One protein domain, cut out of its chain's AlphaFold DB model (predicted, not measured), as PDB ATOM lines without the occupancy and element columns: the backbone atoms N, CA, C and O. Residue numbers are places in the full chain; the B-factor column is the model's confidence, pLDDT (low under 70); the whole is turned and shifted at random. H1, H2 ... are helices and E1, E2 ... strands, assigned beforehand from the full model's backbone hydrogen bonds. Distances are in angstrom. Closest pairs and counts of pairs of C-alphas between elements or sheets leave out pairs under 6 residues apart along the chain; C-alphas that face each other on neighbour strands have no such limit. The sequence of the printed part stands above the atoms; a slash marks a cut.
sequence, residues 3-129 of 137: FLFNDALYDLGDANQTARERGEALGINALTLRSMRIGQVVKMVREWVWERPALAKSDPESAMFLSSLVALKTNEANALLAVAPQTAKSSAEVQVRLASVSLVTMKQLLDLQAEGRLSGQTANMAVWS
ATOM      1  N   PHE A   3      76.838  38.931  12.279       98.56
ATOM      2  CA  PHE A   3      77.546  37.775  12.809       98.56
ATOM      3  C   PHE A   3      77.576  36.641  11.782       98.56
ATOM      4  O   PHE A   3      76.535  36.240  11.268       98.56
ATOM      5  N   LEU A   4      78.764  36.117  11.484       98.56
ATOM      6  CA  LEU A   4      78.956  34.996  10.566       98.56
ATOM      7  C   LEU A   4      79.024  33.691  11.358       98.56
ATOM      8  O   LEU A   4      79.900  33.532  12.203       98.56
ATOM      9  N   PHE A   5      78.167  32.732  11.036       98.38
ATOM     10  CA  PHE A   5      78.268  31.359  11.512       98.38
ATOM     11  C   PHE A   5      78.474  30.434  10.308       98.38
ATOM     12  O   PHE A   5      77.568  30.248   9.505       98.38
ATOM     13  N   ASN A   6      79.674  29.858  10.187       97.31
ATOM     14  CA  ASN A   6      80.127  29.038   9.061       97.31
ATOM     15  C   ASN A   6      79.991  29.777   7.722       97.31
ATOM     16  O   ASN A   6      80.915  30.468   7.297       97.31
ATOM     17  N   ASP A   7      78.847  29.623   7.069       96.31
ATOM     18  CA  ASP A   7      78.503  30.163   5.761       96.31
ATOM     19  C   ASP A   7      77.105  30.802   5.733       96.31
ATOM     20  O   ASP A   7      76.503  30.938   4.665       96.31
ATOM     21  N   ALA A   8      76.604  31.198   6.904       97.75
ATOM     22  CA  ALA A   8      75.388  31.974   7.086       97.75
ATOM     23  C   ALA A   8      75.676  33.223   7.916       97.75
ATOM     24  O   ALA A   8      76.385  33.181   8.922       97.75
ATOM     25  N   LEU A   9      75.129  34.349   7.480       97.69
ATOM     26  CA  LEU A   9      75.325  35.646   8.100       97.69
ATOM     27  C   LEU A   9      74.004  36.147   8.681       97.69
ATOM     28  O   LEU A   9      72.980  36.182   8.000       97.69
ATOM     29  N   TYR A  10      74.047  36.551   9.942       97.81
ATOM     30  CA  TYR A  10      72.892  36.996  10.708       97.81
ATOM     31  C   TYR A  10      73.046  38.450  11.111       97.81
ATOM     32  O   TYR A  10      74.125  38.859  11.537       97.81
ATOM     33  N   ASP A  11      71.960  39.217  11.043       96.25
ATOM     34  CA  ASP A  11      71.873  40.461  11.800       96.25
ATOM     35  C   ASP A  11      71.242  40.177  13.160       96.25
ATOM     36  O   ASP A  11      70.066  39.845  13.270       96.25
ATOM     37  N   LEU A  12      72.058  40.295  14.201       96.25
ATOM     38  CA  LEU A  12      71.654  40.076  15.583       96.25
ATOM     39  C   LEU A  12      71.068  41.327  16.245       96.25
ATOM     40  O   LEU A  12      70.741  41.260  17.418       96.25
ATOM     41  N   GLY A  13      71.036  42.496  15.587       95.25
ATOM     42  CA  GLY A  13      70.644  43.744  16.258       95.25
ATOM     43  C   GLY A  13      71.416  43.959  17.574       95.25
ATOM     44  O   GLY A  13      72.649  44.078  17.548       95.25
ATOM     45  N   ASP A  14      70.695  43.949  18.697       95.25
ATOM     46  CA  ASP A  14      71.240  43.814  20.053       95.25
ATOM     47  C   ASP A  14      71.395  42.326  20.425       95.25
ATOM     48  O   ASP A  14      70.420  41.608  20.662       95.25
ATOM     49  N   ALA A  15      72.646  41.868  20.538       94.69
ATOM     50  CA  ALA A  15      72.942  40.472  20.842       94.69
ATOM     51  C   ALA A  15      72.369  40.013  22.198       94.69
ATOM     52  O   ALA A  15      71.974  38.858  22.324       94.69
ATOM     53  N   ASN A  16      72.287  40.885  23.210       94.81
ATOM     54  CA  ASN A  16      71.750  40.537  24.530       94.81
ATOM     55  C   ASN A  16      70.250  40.283  24.445       94.81
ATOM     56  O   ASN A  16      69.751  39.300  24.993       94.81
ATOM     57  N   GLN A  17      69.541  41.149  23.726       95.38
ATOM     58  CA  GLN A  17      68.121  40.968  23.471       95.38
ATOM     59  C   GLN A  17      67.867  39.685  22.667       95.38
ATOM     60  O   GLN A  17      67.090  38.843  23.116       95.38
ATOM     61  N   THR A  18      68.585  39.470  21.558       96.00
ATOM     62  CA  THR A  18      68.438  38.253  20.740       96.00
ATOM     63  C   THR A  18      68.733  36.980  21.532       96.00
ATOM     64  O   THR A  18      67.960  36.027  21.454       96.00
ATOM     65  N   ALA A  19      69.795  36.952  22.342       95.19
ATOM     66  CA  ALA A  19      70.113  35.783  23.163       95.19
ATOM     67  C   ALA A  19      69.006  35.478  24.181       95.19
ATOM     68  O   ALA A  19      68.712  34.310  24.432       95.19
ATOM     69  N   ARG A  20      68.380  36.509  24.764       94.38
ATOM     70  CA  ARG A  20      67.275  36.343  25.717       94.38
ATOM     71  C   ARG A  20      66.016  35.813  25.044       94.38
ATOM     72  O   ARG A  20      65.486  34.811  25.502       94.38
ATOM     73  N   GLU A  21      65.575  36.454  23.966       94.06
ATOM     74  CA  GLU A  21      64.344  36.081  23.257       94.06
ATOM     75  C   GLU A  21      64.441  34.671  22.666       94.06
ATOM     76  O   GLU A  21      63.542  33.850  22.841       94.06
ATOM     77  N   ARG A  22      65.560  34.360  22.003       93.25
ATOM     78  CA  ARG A  22      65.779  33.036  21.408       93.25
ATOM     79  C   ARG A  22      66.072  31.973  22.465       93.25
ATOM     80  O   ARG A  22      65.609  30.845  22.339       93.25
ATOM     81  N   GLY A  23      66.790  32.329  23.531       91.50
ATOM     82  CA  GLY A  23      67.066  31.431  24.651       91.50
ATOM     83  C   GLY A  23      65.807  31.026  25.417       91.50
ATOM     84  O   GLY A  23      65.680  29.865  25.798       91.50
ATOM     85  N   GLU A  24      64.848  31.936  25.591       91.00
ATOM     86  CA  GLU A  24      63.571  31.643  26.247       91.00
ATOM     87  C   GLU A  24      62.762  30.588  25.483       91.00
ATOM     88  O   GLU A  24      62.277  29.635  26.094       91.00
ATOM     89  N   ALA A  25      62.718  30.677  24.148       87.69
ATOM     90  CA  ALA A  25      62.094  29.663  23.294       87.69
ATOM     91  C   ALA A  25      62.745  28.269  23.431       87.69
ATOM     92  O   ALA A  25      62.111  27.252  23.158       87.69
ATOM     93  N   LEU A  26      63.996  28.221  23.897       86.50
ATOM     94  CA  LEU A  26      64.776  27.008  24.149       86.50
ATOM     95  C   LEU A  26      64.758  26.578  25.631       86.50
ATOM     96  O   LEU A  26      65.465  25.648  26.015       86.50
ATOM     97  N   GLY A  27      63.983  27.259  26.485       89.25
ATOM     98  CA  GLY A  27      63.903  26.982  27.923       89.25
ATOM     99  C   GLY A  27      65.107  27.480  28.735       89.25
ATOM    100  O   GLY A  27      65.282  27.089  29.891       89.25
ATOM    101  N   ILE A  28      65.946  28.349  28.167       89.88
ATOM    102  CA  ILE A  28      67.130  28.912  28.822       89.88
ATOM    103  C   ILE A  28      66.795  30.310  29.346       89.88
ATOM    104  O   ILE A  28      66.719  31.284  28.604       89.88
ATOM    105  N   ASN A  29      66.626  30.421  30.664       91.06
ATOM    106  CA  ASN A  29      66.275  31.692  31.293       91.06
ATOM    107  C   ASN A  29      67.450  32.697  31.338       91.06
ATOM    108  O   ASN A  29      68.630  32.342  31.248       91.06
ATOM    109  N   ALA A  30      67.125  33.972  31.568       89.19
ATOM    110  CA  ALA A  30      68.098  35.065  31.591       89.19
ATOM    111  C   ALA A  30      69.195  34.930  32.669       89.19
ATOM    112  O   ALA A  30      70.322  35.379  32.454       89.19
ATOM    113  N   LEU A  31      68.901  34.310  33.820       90.44
ATOM    114  CA  LEU A  31      69.896  34.088  34.877       90.44
ATOM    115  C   LEU A  31      70.951  33.072  34.430       90.44
ATOM    116  O   LEU A  31      72.149  33.299  34.618       90.44
ATOM    117  N   THR A  32      70.510  31.993  33.783       92.00
ATOM    118  CA  THR A  32      71.377  30.988  33.168       92.00
ATOM    119  C   THR A  32      72.225  31.611  32.061       92.00
ATOM    120  O   THR A  32      73.444  31.454  32.067       92.00
ATOM    121  N   LEU A  33      71.621  32.400  31.163       91.88
ATOM    122  CA  LEU A  33      72.370  33.105  30.116       91.88
ATOM    123  C   LEU A  33      73.444  34.015  30.713       91.88
ATOM    124  O   LEU A  33      74.574  34.043  30.230       91.88
ATOM    125  N   ARG A  34      73.133  34.750  31.788       90.56
ATOM    126  CA  ARG A  34      74.085  35.657  32.441       90.56
ATOM    127  C   ARG A  34      75.265  34.911  33.062       90.56
ATOM    128  O   ARG A  34      76.395  35.373  32.914       90.56
ATOM    129  N   SER A  35      75.021  33.775  33.712       93.88
ATOM    130  CA  SER A  35      76.060  32.997  34.400       93.88
ATOM    131  C   SER A  35      76.949  32.177  33.458       93.88
ATOM    132  O   SER A  35      78.064  31.818  33.842       93.88
ATOM    133  N   MET A  36      76.501  31.925  32.221       95.38
ATOM    134  CA  MET A  36      77.287  31.198  31.224       95.38
ATOM    135  C   MET A  36      78.625  31.878  30.925       95.38
ATOM    136  O   MET A  36      78.692  33.075  30.628       95.38
ATOM    137  N   ARG A  37      79.690  31.074  30.938       96.38
ATOM    138  CA  ARG A  37      81.034  31.431  30.469       96.38
ATOM    139  C   ARG A  37      81.233  30.981  29.025       96.38
ATOM    140  O   ARG A  37      80.600  30.025  28.580       96.38
ATOM    141  N   ILE A  38      82.188  31.593  28.323       96.19
ATOM    142  CA  ILE A  38      82.487  31.251  26.924       96.19
ATOM    143  C   ILE A  38      82.782  29.756  26.721       96.19
ATOM    144  O   ILE A  38      82.301  29.174  25.758       96.19
ATOM    145  N   GLY A  39      83.464  29.088  27.658       97.50
ATOM    146  CA  GLY A  39      83.718  27.644  27.559       97.50
ATOM    147  C   GLY A  39      82.441  26.789  27.535       97.50
ATOM    148  O   GLY A  39      82.387  25.788  26.824       97.50
ATOM    149  N   GLN A  40      81.391  27.201  28.253       97.50
ATOM    150  CA  GLN A  40      80.089  26.523  28.225       97.50
ATOM    151  C   GLN A  40      79.360  26.784  26.904       97.50
ATOM    152  O   GLN A  40      78.766  25.866  26.351       97.50
ATOM    153  N   VAL A  41      79.460  28.005  26.372       97.62
ATOM    154  CA  VAL A  41      78.904  28.350  25.054       97.62
ATOM    155  C   VAL A  41      79.600  27.552  23.949       97.62
ATOM    156  O   VAL A  41      78.930  26.953  23.119       97.62
ATOM    157  N   VAL A  42      80.933  27.460  23.969       98.31
ATOM    158  CA  VAL A  42      81.697  26.653  23.003       98.31
ATOM    159  C   VAL A  42      81.318  25.177  23.102       98.31
ATOM    160  O   VAL A  42      81.147  24.526  22.074       98.31
ATOM    161  N   LYS A  43      81.135  24.642  24.315       98.25
ATOM    162  CA  LYS A  43      80.637  23.274  24.503       98.25
ATOM    163  C   LYS A  43      79.248  23.085  23.873       98.25
ATOM    164  O   LYS A  43      79.054  22.115  23.151       98.25
ATOM    165  N   MET A  44      78.332  24.028  24.079       97.69
ATOM    166  CA  MET A  44      76.990  23.988  23.487       97.69
ATOM    167  C   MET A  44      77.031  24.041  21.954       97.69
ATOM    168  O   MET A  44      76.389  23.229  21.297       97.69
ATOM    169  N   VAL A  45      77.844  24.934  21.375       98.38
ATOM    170  CA  VAL A  45      78.072  24.996  19.920       98.38
ATOM    171  C   VAL A  45      78.528  23.638  19.388       98.38
ATOM    172  O   VAL A  45      77.999  23.156  18.392       98.38
ATOM    173  N   ARG A  46      79.497  23.008  20.062       98.56
ATOM    174  CA  ARG A  46      80.014  21.692  19.680       98.56
ATOM    175  C   ARG A  46      78.936  20.616  19.688       98.56
ATOM    176  O   ARG A  46      78.843  19.856  18.733       98.56
ATOM    177  N   GLU A  47      78.135  20.552  20.746       98.19
ATOM    178  CA  GLU A  47      77.041  19.583  20.874       98.19
ATOM    179  C   GLU A  47      76.006  19.765  19.758       98.19
ATOM    180  O   GLU A  47      75.653  18.805  19.078       98.19
ATOM    181  N   TRP A  48      75.594  21.003  19.486       97.75
ATOM    182  CA  TRP A  48      74.534  21.274  18.515       97.75
ATOM    183  C   TRP A  48      74.991  21.083  17.069       97.75
ATOM    184  O   TRP A  48      74.237  20.577  16.241       97.75
ATOM    185  N   VAL A  49      76.237  21.446  16.757       98.00
ATOM    186  CA  VAL A  49      76.828  21.219  15.429       98.00
ATOM    187  C   VAL A  49      77.139  19.744  15.201       98.00
ATOM    188  O   VAL A  49      77.028  19.266  14.077       98.00
ATOM    189  N   TRP A  50      77.497  19.001  16.250       97.88
ATOM    190  CA  TRP A  50      77.651  17.551  16.161       97.88
ATOM    191  C   TRP A  50      76.335  16.862  15.783       97.88
ATOM    192  O   TRP A  50      76.314  16.034  14.878       97.88
ATOM    193  N   GLU A  51      75.231  17.239  16.432       96.69
ATOM    194  CA  GLU A  51      73.900  16.712  16.108       96.69
ATOM    195  C   GLU A  51      73.399  17.177  14.735       96.69
ATOM    196  O   GLU A  51      72.707  16.435  14.037       96.69
ATOM    197  N   ARG A  52      73.727  18.414  14.343       96.25
ATOM    198  CA  ARG A  52      73.256  19.050  13.107       96.25
ATOM    199  C   ARG A  52      74.427  19.748  12.408       96.25
ATOM    200  O   ARG A  52      74.600  20.954  12.565       96.25
ATOM    201  N   PRO A  53      75.215  19.048  11.571       94.31
ATOM    202  CA  PRO A  53      76.395  19.642  10.929       94.31
ATOM    203  C   PRO A  53      76.103  20.885  10.074       94.31
ATOM    204  O   PRO A  53      76.957  21.759   9.936       94.31
ATOM    205  N   ALA A  54      74.886  20.993   9.533       94.56
ATOM    206  CA  ALA A  54      74.414  22.137   8.754       94.56
ATOM    207  C   ALA A  54      73.630  23.178   9.584       94.56
ATOM    208  O   ALA A  54      72.906  23.983   8.996       94.56
ATOM    209  N   LEU A  55      73.765  23.181  10.923       96.88
ATOM    210  CA  LEU A  55      72.986  24.012  11.859       96.88
ATOM    211  C   LEU A  55      72.890  25.477  11.425       96.88
ATOM    212  O   LEU A  55      71.808  26.056  11.459       96.88
ATOM    213  N   ALA A  56      74.008  26.037  10.960       96.25
ATOM    214  CA  ALA A  56      74.100  27.414  10.496       96.25
ATOM    215  C   ALA A  56      73.127  27.765   9.357       96.25
ATOM    216  O   ALA A  56      72.880  28.932   9.119       96.25
ATOM    217  N   LYS A  57      72.563  26.802   8.627       95.69
ATOM    218  CA  LYS A  57      71.555  27.068   7.586       95.69
ATOM    219  C   LYS A  57      70.234  26.367   7.850       95.69
ATOM    220  O   LYS A  57      69.185  26.909   7.520       95.69
ATOM    221  N   SER A  58      70.276  25.173   8.436       96.25
ATOM    222  CA  SER A  58      69.080  24.363   8.660       96.25
ATOM    223  C   SER A  58      68.214  24.855   9.819       96.25
ATOM    224  O   SER A  58      67.039  24.511   9.865       96.25
ATOM    225  N   ASP A  59      68.781  25.609  10.767       96.12
ATOM    226  CA  ASP A  59      68.073  26.089  11.957       96.12
ATOM    227  C   ASP A  59      68.524  27.516  12.338       96.12
ATOM    228  O   ASP A  59      69.376  27.702  13.215       96.12
ATOM    229  N   PRO A  60      67.977  28.542  11.657       93.94
ATOM    230  CA  PRO A  60      68.342  29.938  11.885       93.94
ATOM    231  C   PRO A  60      68.117  30.422  13.318       93.94
ATOM    232  O   PRO A  60      68.902  31.222  13.820       93.94
ATOM    233  N   GLU A  61      67.082  29.927  13.996       93.81
ATOM    234  CA  GLU A  61      66.743  30.345  15.358       93.81
ATOM    235  C   GLU A  61      67.828  29.896  16.346       93.81
ATOM    236  O   GLU A  61      68.374  30.712  17.098       93.81
ATOM    237  N   SER A  62      68.226  28.623  16.268       95.81
ATOM    238  CA  SER A  62      69.346  28.080  17.042       95.81
ATOM    239  C   SER A  62      70.677  28.744  16.681       95.81
ATOM    240  O   SER A  62      71.491  29.047  17.555       95.81
ATOM    241  N   ALA A  63      70.914  29.002  15.396       97.38
ATOM    242  CA  ALA A  63      72.141  29.630  14.927       97.38
ATOM    243  C   ALA A  63      72.278  31.085  15.406       97.38
ATOM    244  O   ALA A  63      73.352  31.472  15.874       97.38
ATOM    245  N   MET A  64      71.203  31.880  15.370       97.38
ATOM    246  CA  MET A  64      71.174  33.239  15.925       97.38
ATOM    247  C   MET A  64      71.348  33.234  17.447       97.38
ATOM    248  O   MET A  64      72.063  34.081  17.989       97.38
ATOM    249  N   PHE A  65      70.758  32.261  18.145       97.56
ATOM    250  CA  PHE A  65      70.961  32.087  19.581       97.56
ATOM    251  C   PHE A  65      72.432  31.813  19.934       97.56
ATOM    252  O   PHE A  65      73.021  32.519  20.754       97.56
ATOM    253  N   LEU A  66      73.069  30.843  19.276       98.06
ATOM    254  CA  LEU A  66      74.483  30.541  19.515       98.06
ATOM    255  C   LEU A  66      75.395  31.714  19.129       98.06
ATOM    256  O   LEU A  66      76.320  32.047  19.869       98.06
ATOM    257  N   SER A  67      75.109  32.374  18.003       98.44
ATOM    258  CA  SER A  67      75.857  33.545  17.529       98.44
ATOM    259  C   SER A  67      75.790  34.700  18.530       98.44
ATOM    260  O   SER A  67      76.814  35.274  18.896       98.44
ATOM    261  N   SER A  68      74.594  35.005  19.037       97.69
ATOM    262  CA  SER A  68      74.399  36.047  20.046       97.69
ATOM    263  C   SER A  68      75.077  35.709  21.372       97.69
ATOM    264  O   SER A  68      75.733  36.576  21.952       97.69
ATOM    265  N   LEU A  69      75.041  34.451  21.818       97.50
ATOM    266  CA  LEU A  69      75.811  34.011  22.982       97.50
ATOM    267  C   LEU A  69      77.318  34.205  22.793       97.50
ATOM    268  O   LEU A  69      77.983  34.727  23.687       97.50
ATOM    269  N   VAL A  70      77.873  33.811  21.646       98.25
ATOM    270  CA  VAL A  70      79.303  33.994  21.367       98.25
ATOM    271  C   VAL A  70      79.672  35.477  21.352       98.25
ATOM    272  O   VAL A  70      80.637  35.862  22.019       98.25
ATOM    273  N   ALA A  71      78.886  36.315  20.670       97.62
ATOM    274  CA  ALA A  71      79.096  37.761  20.642       97.62
ATOM    275  C   ALA A  71      79.115  38.355  22.059       97.62
ATOM    276  O   ALA A  71      80.054  39.051  22.437       97.62
ATOM    277  N   LEU A  72      78.127  38.006  22.888       95.56
ATOM    278  CA  LEU A  72      78.012  38.509  24.259       95.56
ATOM    279  C   LEU A  72      79.145  38.062  25.173       95.56
ATOM    280  O   LEU A  72      79.589  38.825  26.027       95.56
ATOM    281  N   LYS A  73      79.570  36.799  25.062       96.69
ATOM    282  CA  LYS A  73      80.550  36.218  25.989       96.69
ATOM    283  C   LYS A  73      81.993  36.517  25.618       96.69
ATOM    284  O   LYS A  73      82.856  36.372  26.479       96.69
ATOM    285  N   THR A  74      82.247  36.929  24.381       96.12
ATOM    286  CA  THR A  74      83.576  37.367  23.933       96.12
ATOM    287  C   THR A  74      83.717  38.883  23.897       96.12
ATOM    288  O   THR A  74      84.822  39.378  24.066       96.12
ATOM    289  N   ASN A  75      82.618  39.620  23.701       92.75
ATOM    290  CA  ASN A  75      82.587  41.075  23.523       92.75
ATOM    291  C   ASN A  75      83.386  41.596  22.305       92.75
ATOM    292  O   ASN A  75      83.537  42.804  22.141       92.75
ATOM    293  N   GLU A  76      83.888  40.705  21.446       94.12
ATOM    294  CA  GLU A  76      84.721  41.055  20.285       94.12
ATOM    295  C   GLU A  76      84.456  40.182  19.054       94.12
ATOM    296  O   GLU A  76      84.608  40.651  17.920       94.12
ATOM    297  N   ALA A  77      84.078  38.913  19.251       97.38
ATOM    298  CA  ALA A  77      83.913  37.987  18.148       97.38
ATOM    299  C   ALA A  77      82.596  38.270  17.433       97.38
ATOM    300  O   ALA A  77      81.536  38.363  18.051       97.38
ATOM    301  N   ASN A  78      82.675  38.351  16.113       98.00
ATOM    302  CA  ASN A  78      81.521  38.427  15.229       98.00
ATOM    303  C   ASN A  78      81.554  37.325  14.157       98.00
ATOM    304  O   ASN A  78      80.723  37.318  13.260       98.00
ATOM    305  N   ALA A  79      82.484  36.373  14.241       98.38
ATOM    306  CA  ALA A  79      82.500  35.193  13.391       98.38
ATOM    307  C   ALA A  79      82.782  33.920  14.194       98.38
ATOM    308  O   ALA A  79      83.671  33.885  15.048       98.38
ATOM    309  N   LEU A  80      82.039  32.864  13.867       98.44
ATOM    310  CA  LEU A  80      82.133  31.514  14.405       98.44
ATOM    311  C   LEU A  80      82.282  30.526  13.246       98.44
ATOM    312  O   LEU A  80      81.435  30.466  12.358       98.44
ATOM    313  N   LEU A  81      83.331  29.711  13.286       97.81
ATOM    314  CA  LEU A  81      83.436  28.493  12.488       97.81
ATOM    315  C   LEU A  81      83.332  27.304  13.432       97.81
ATOM    316  O   LEU A  81      84.150  27.180  14.340       97.81
ATOM    317  N   ALA A  82      82.359  26.431  13.205       97.81
ATOM    318  CA  ALA A  82      82.222  25.166  13.899       97.81
ATOM    319  C   ALA A  82      82.015  24.039  12.888       97.81
ATOM    320  O   ALA A  82      81.046  24.040  12.129       97.81
ATOM    321  N   VAL A  83      82.944  23.084  12.865       95.69
ATOM    322  CA  VAL A  83      82.951  21.984  11.895       95.69
ATOM    323  C   VAL A  83      83.266  20.689  12.623       95.69
ATOM    324  O   VAL A  83      84.247  20.613  13.363       95.69
ATOM    325  N   ALA A  84      82.440  19.669  12.400       95.12
ATOM    326  CA  ALA A  84      82.732  18.296  12.784       95.12
ATOM    327  C   ALA A  84      83.579  17.639  11.676       95.12
ATOM    328  O   ALA A  84      83.077  17.470  10.562       95.12
ATOM    329  N   PRO A  85      84.855  17.286  11.922       91.94
ATOM    330  CA  PRO A  85      85.618  16.473  10.978       91.94
ATOM    331  C   PRO A  85      84.910  15.141  10.696       91.94
ATOM    332  O   PRO A  85      84.286  14.578  11.589       91.94
ATOM    333  N   GLN A  86      85.067  14.574   9.496       91.06
ATOM    334  CA  GLN A  86      84.470  13.266   9.165       91.06
ATOM    335  C   GLN A  86      84.946  12.133  10.088       91.06
ATOM    336  O   GLN A  86      84.246  11.144  10.275       91.06
ATOM    337  N   THR A  87      86.141  12.273  10.662       93.75
ATOM    338  CA  THR A  87      86.732  11.307  11.592       93.75
ATOM    339  C   THR A  87      86.337  11.544  13.045       93.75
ATOM    340  O   THR A  87      86.784  10.782  13.904       93.75
ATOM    341  N   ALA A  88      85.564  12.596  13.337       94.56
ATOM    342  CA  ALA A  88      85.184  12.916  14.701       94.56
ATOM    343  C   ALA A  88      84.296  11.815  15.288       94.56
ATOM    344  O   ALA A  88      83.392  11.316  14.621       94.56
ATOM    345  N   LYS A  89      84.557  11.429  16.539       96.31
ATOM    346  CA  LYS A  89      83.791  10.383  17.243       96.31
ATOM    347  C   LYS A  89      82.852  10.933  18.306       96.31
ATOM    348  O   LYS A  89      82.029  10.199  18.849       96.31
ATOM    349  N   SER A  90      83.002  12.207  18.641       97.69
ATOM    350  CA  SER A  90      82.240  12.864  19.690       97.69
ATOM    351  C   SER A  90      82.107  14.356  19.415       97.69
ATOM    352  O   SER A  90      82.916  14.947  18.696       97.69
ATOM    353  N   SER A  91      81.133  14.996  20.063       97.50
ATOM    354  CA  SER A  91      80.968  16.451  19.996       97.50
ATOM    355  C   SER A  91      82.210  17.209  20.473       97.50
ATOM    356  O   SER A  91      82.502  18.291  19.973       97.50
ATOM    357  N   ALA A  92      83.009  16.637  21.380       97.19
ATOM    358  CA  ALA A  92      84.252  17.250  21.849       97.19
ATOM    359  C   ALA A  92      85.282  17.482  20.724       97.19
ATOM    360  O   ALA A  92      86.103  18.393  20.838       97.19
ATOM    361  N   GLU A  93      85.211  16.701  19.644       97.38
ATOM    362  CA  GLU A  93      86.099  16.783  18.477       97.38
ATOM    363  C   GLU A  93      85.608  17.782  17.414       97.38
ATOM    364  O   GLU A  93      86.311  18.030  16.430       97.38
ATOM    365  N   VAL A  94      84.440  18.407  17.613       97.88
ATOM    366  CA  VAL A  94      83.999  19.537  16.788       97.88
ATOM    367  C   VAL A  94      84.966  20.703  16.988       97.88
ATOM    368  O   VAL A  94      85.137  21.245  18.091       97.88
ATOM    369  N   GLN A  95      85.609  21.097  15.895       96.69
ATOM    370  CA  GLN A  95      86.542  22.212  15.885       96.69
ATOM    371  C   GLN A  95      85.759  23.513  15.905       96.69
ATOM    372  O   GLN A  95      84.824  23.675  15.129       96.69
ATOM    373  N   VAL A  96      86.161  24.435  16.779       97.69
ATOM    374  CA  VAL A  96      85.547  25.758  16.915       97.69
ATOM    375  C   VAL A  96      86.631  26.820  16.780       97.69
ATOM    376  O   VAL A  96      87.648  26.754  17.470       97.69
ATOM    377  N   ARG A  97      86.413  27.801  15.906       96.69
ATOM    378  CA  ARG A  97      87.248  28.998  15.759       96.69
ATOM    379  C   ARG A  97      86.375  30.236  15.872       96.69
ATOM    380  O   ARG A  97      85.267  30.267  15.342       96.69
ATOM    381  N   LEU A  98      86.904  31.246  16.548       97.75
ATOM    382  CA  LEU A  98      86.287  32.557  16.695       97.75
ATOM    383  C   LEU A  98      87.183  33.599  16.034       97.75
ATOM    384  O   LEU A  98      88.406  33.445  16.030       97.75
ATOM    385  N   ALA A  99      86.583  34.644  15.477       96.81
ATOM    386  CA  ALA A  99      87.317  35.787  14.953       96.81
ATOM    387  C   ALA A  99      86.532  37.085  15.143       96.81
ATOM    388  O   ALA A  99      85.299  37.088  15.199       96.81
ATOM    389  N   SER A 100      87.281  38.185  15.201       96.81
ATOM    390  CA  SER A 100      86.754  39.527  14.985       96.81
ATOM    391  C   SER A 100      87.057  39.934  13.545       96.81
ATOM    392  O   SER A 100      88.204  39.901  13.098       96.81
ATOM    393  N   VAL A 101      86.010  40.248  12.799       96.50
ATOM    394  CA  VAL A 101      86.020  40.508  11.362       96.50
ATOM    395  C   VAL A 101      85.608  41.950  11.126       96.50
ATOM    396  O   VAL A 101      84.659  42.449  11.737       96.50
ATOM    397  N   SER A 102      86.312  42.631  10.222       96.12
ATOM    398  CA  SER A 102      86.022  44.030   9.908       96.12
ATOM    399  C   SER A 102      84.592  44.214   9.379       96.12
ATOM    400  O   SER A 102      84.053  43.350   8.682       96.12
ATOM    401  N   LEU A 103      83.993  45.378   9.648       95.12
ATOM    402  CA  LEU A 103      82.663  45.722   9.136       95.12
ATOM    403  C   LEU A 103      82.598  45.663   7.601       95.12
ATOM    404  O   LEU A 103      81.591  45.229   7.048       95.12
ATOM    405  N   VAL A 104      83.678  46.058   6.918       96.38
ATOM    406  CA  VAL A 104      83.770  46.026   5.449       96.38
ATOM    407  C   VAL A 104      83.645  44.592   4.938       96.38
ATOM    408  O   VAL A 104      82.815  44.320   4.074       96.38
ATOM    409  N   THR A 105      84.410  43.661   5.514       97.19
ATOM    410  CA  THR A 105      84.336  42.237   5.158       97.19
ATOM    411  C   THR A 105      82.956  41.660   5.474       97.19
ATOM    412  O   THR A 105      82.385  40.951   4.651       97.19
ATOM    413  N   MET A 106      82.368  42.007   6.624       97.75
ATOM    414  CA  MET A 106      81.019  41.552   6.982       97.75
ATOM    415  C   MET A 106      79.949  42.055   6.015       97.75
ATOM    416  O   MET A 106      79.060  41.296   5.632       97.75
ATOM    417  N   LYS A 107      80.049  43.311   5.572       97.12
ATOM    418  CA  LYS A 107      79.131  43.875   4.582       97.12
ATOM    419  C   LYS A 107      79.257  43.166   3.230       97.12
ATOM    420  O   LYS A 107      78.239  42.799   2.656       97.12
ATOM    421  N   GLN A 108      80.479  42.883   2.780       96.94
ATOM    422  CA  GLN A 108      80.711  42.105   1.555       96.94
ATOM    423  C   GLN A 108      80.089  40.703   1.636       96.94
ATOM    424  O   GLN A 108      79.460  40.246   0.685       96.94
ATOM    425  N   LEU A 109      80.233  40.018   2.774       97.62
ATOM    426  CA  LEU A 109      79.627  38.700   2.985       97.62
ATOM    427  C   LEU A 109      78.094  38.763   3.019       97.62
ATOM    428  O   LEU A 109      77.441  37.859   2.500       97.62
ATOM    429  N   LEU A 110      77.521  39.828   3.587       97.62
ATOM    430  CA  LEU A 110      76.076  40.060   3.583       97.62
ATOM    431  C   LEU A 110      75.544  40.250   2.156       97.62
ATOM    432  O   LEU A 110      74.527  39.655   1.809       97.62
ATOM    433  N   ASP A 111      76.243  41.028   1.329       97.38
ATOM    434  CA  ASP A 111      75.861  41.251  -0.072       97.38
ATOM    435  C   ASP A 111      75.919  39.937  -0.868       97.38
ATOM    436  O   ASP A 111      74.970  39.576  -1.562       97.38
ATOM    437  N   LEU A 112      76.969  39.133  -0.663       97.81
ATOM    438  CA  LEU A 112      77.060  37.792  -1.244       97.81
ATOM    439  C   LEU A 112      75.927  36.867  -0.784       97.81
ATOM    440  O   LEU A 112      75.449  36.059  -1.578       97.81
ATOM    441  N   GLN A 113      75.493  36.949   0.476       97.50
ATOM    442  CA  GLN A 113      74.358  36.160   0.960       97.50
ATOM    443  C   GLN A 113      73.054  36.579   0.283       97.50
ATOM    444  O   GLN A 113      72.292  35.708  -0.133       97.50
ATOM    445  N   ALA A 114      72.815  37.885   0.141       97.12
ATOM    446  CA  ALA A 114      71.631  38.416  -0.533       97.12
ATOM    447  C   ALA A 114      71.552  37.968  -2.004       97.12
ATOM    448  O   ALA A 114      70.464  37.737  -2.525       97.12
ATOM    449  N   GLU A 115      72.704  37.776  -2.649       97.31
ATOM    450  CA  GLU A 115      72.817  37.245  -4.012       97.31
ATOM    451  C   GLU A 115      72.791  35.703  -4.090       97.31
ATOM    452  O   GLU A 115      72.897  35.143  -5.181       97.31
ATOM    453  N   GLY A 116      72.706  34.985  -2.962       95.94
ATOM    454  CA  GLY A 116      72.780  33.516  -2.926       95.94
ATOM    455  C   GLY A 116      74.175  32.945  -3.226       95.94
ATOM    456  O   GLY A 116      74.316  31.768  -3.553       95.94
ATOM    457  N   ARG A 117      75.219  33.773  -3.123       96.31
ATOM    458  CA  ARG A 117      76.619  33.457  -3.461       96.31
ATOM    459  C   ARG A 117      77.518  33.256  -2.239       96.31
ATOM    460  O   ARG A 117      78.702  32.937  -2.393       96.31
ATOM    461  N   LEU A 118      76.991  33.429  -1.026       96.50
ATOM    462  CA  LEU A 118      77.716  33.107   0.202       96.50
ATOM    463  C   LEU A 118      77.817  31.584   0.378       96.50
ATOM    464  O   LEU A 118      76.830  30.886   0.617       96.50
ATOM    465  N   SER A 119      79.045  31.079   0.279       95.25
ATOM    466  CA  SER A 119      79.395  29.674   0.491       95.25
ATOM    467  C   SER A 119      80.454  29.532   1.583       95.25
ATOM    468  O   SER A 119      81.162  30.494   1.897       95.25
ATOM    469  N   GLY A 120      80.629  28.313   2.103       93.50
ATOM    470  CA  GLY A 120      81.714  28.007   3.040       93.50
ATOM    471  C   GLY A 120      83.102  28.322   2.483       93.50
ATOM    472  O   GLY A 120      83.959  28.799   3.221       93.50
ATOM    473  N   GLN A 121      83.319  28.152   1.174       94.00
ATOM    474  CA  GLN A 121      84.580  28.530   0.533       94.00
ATOM    475  C   GLN A 121      84.793  30.047   0.568       94.00
ATOM    476  O   GLN A 121      85.868  30.507   0.954       94.00
ATOM    477  N   THR A 122      83.768  30.824   0.207       94.75
ATOM    478  CA  THR A 122      83.849  32.290   0.190       94.75
ATOM    479  C   THR A 122      84.061  32.850   1.596       94.75
ATOM    480  O   THR A 122      84.938  33.687   1.801       94.75
ATOM    481  N   ALA A 123      83.326  32.329   2.584       95.31
ATOM    482  CA  ALA A 123      83.513  32.665   3.993       95.31
ATOM    483  C   ALA A 123      84.932  32.313   4.478       95.31
ATOM    484  O   ALA A 123      85.591  33.125   5.128       95.31
ATOM    485  N   ASN A 124      85.443  31.137   4.102       94.12
ATOM    486  CA  ASN A 124      86.796  30.710   4.446       94.12
ATOM    487  C   ASN A 124      87.878  31.620   3.870       94.12
ATOM    488  O   ASN A 124      88.798  31.986   4.597       94.12
ATOM    489  N   MET A 125      87.749  32.031   2.610       93.06
ATOM    490  CA  MET A 125      88.692  32.964   1.992       93.06
ATOM    491  C   MET A 125      88.650  34.365   2.619       93.06
ATOM    492  O   MET A 125      89.679  35.023   2.764       93.06
ATOM    493  N   ALA A 126      87.458  34.835   2.986       93.81
ATOM    494  CA  ALA A 126      87.284  36.172   3.537       93.81
ATOM    495  C   ALA A 126      87.738  36.283   5.000       93.81
ATOM    496  O   ALA A 126      88.261  37.322   5.395       93.81
ATOM    497  N   VAL A 127      87.537  35.229   5.801       94.75
ATOM    498  CA  VAL A 127      87.697  35.286   7.264       94.75
ATOM    499  C   VAL A 127      88.832  34.403   7.777       94.75
ATOM    500  O   VAL A 127      89.592  34.811   8.652       94.75
ATOM    501  N   TRP A 128      88.971  33.185   7.254       92.12
ATOM    502  CA  TRP A 128      89.768  32.142   7.908       92.12
ATOM    503  C   TRP A 128      91.144  31.916   7.275       92.12
ATOM    504  O   TRP A 128      92.054  31.478   7.985       92.12
ATOM    505  N   SER A 129      91.314  32.222   5.984       83.12
ATOM    506  CA  SER A 129      92.570  32.038   5.241       83.12
ATOM    507  C   SER A 129      93.586  33.164   5.434       83.12
ATOM    508  O   SER A 129      94.727  33.026   5.003       83.12
TER     509      SER A 129
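AT A GLANCE: This is residues 3 to 129 of the 137 residues of an uncharacterized protein of Oceanicaulis sp. PT13A (UniProt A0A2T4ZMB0). A small four-stranded sheet, E2 E1 E3 E4, stands in the middle between two layers of helices, H3 and H5 over one face and H6 and H7, side by side and running opposite ways, over the other. H1 packs on H5 on the side away from the sheet, with short H2 beyond them, and residues 84 to 94 make a long loop at one end of E3 and E4. The printed part has 127 residues with seven named helices and four named strands, in the order E1 E2 H1 H2 H3 H4 H5 E3 E4 H6 H7; the sheet is mixed and the class is mixed, helices and strands. The whole is compact, with a radius of gyration of the C-alphas of 13.9 A, and rounded, spanning 38 by 36 by 23 A.

IN THESE COORDINATES: E1, residues 3 to 5, begins at C-alpha 3, (77.546, 37.775, 12.809). E2 is residues 8 to 11, 10.3 A from first to last C-alpha. H1, residues 15 to 25, is 15.5 A long, and H2 is residues 30 to 35. H3, residues 38 to 51, is 20.1 A long. H4 is residues 55 to 58. H5, residues 60 to 74, is the longest helix by residues and measures 20.8 A, from C-alpha 60 at (68.342, 29.938, 11.885). E3, residues 79 to 83, is 13.3 A long, and E4, residues 95 to 99, is 13.6 A. H6, residues 103 to 114, is 16.4 A long. H7, residues 120 to 128, is 10.3 A long and ends at C-alpha 128, (89.768, 32.142, 7.908).

HOW THE PARTS SIT: E1 and E2 are a hairpin, antiparallel at 155 degrees, with N 3 and O 10 at 2.8 A. E1 and E3 are parallel at 7 degrees, with N 80 and O 4 at 2.8 A. E3 and E4 are a hairpin, antiparallel at 169 degrees, with N 97 and O 81 at 2.8 A. E2 and E4 are the edge strands. The arrangement is three layers, helices on both faces of a sheet. H5 is on the sheet at a height of 8.4 A, over E1 and only just over E2, where 3 of its C-alphas fall; it runs across the strands, at 63 degrees to E1 on the local plane. H3 is on the same face at 9.4 A, over E3 and E4. H3 touches H5 at a shallow tilt of 23 degrees, opposite ways, the closest C-alphas being those of Ile 38 and Lys 73, 5.4 A apart. H5 is the hub: it also touches H1, at a steep tilt of 45 degrees, closest at Ala 15 and Ser 68, with C-alphas 4.7 A apart, and touches H4 only at the corner. H4 only grazes the sheet with residues 55 to 57. H1 touches H2, closest at the C-alphas of Arg 20 and Ala 30, 6.1 A; neither is on the sheet. On the opposite face, H6 has a height of 9.2 A and H7 of 9.7 A. They are close but not clearly touching, with the C-alphas of Thr 105 and Ala 126 6.9 A apart, at a shallow tilt of 5 degrees. H2, H3, H5, H6 and H7 have every O i to N i+4 pair within hydrogen-bond range, H1 has 6 of 7, and H4 is too short for such a pair.

THE WHOLE: The two C-alphas farthest apart, those of Leu 31 and Glu 115, are 39.1 A apart. The printed part has no cut. The link from E3 to E4, 11 residues, is long; the other links are tight. The mean pLDDT of the printed part is 95.7, and no printed residue is under 70.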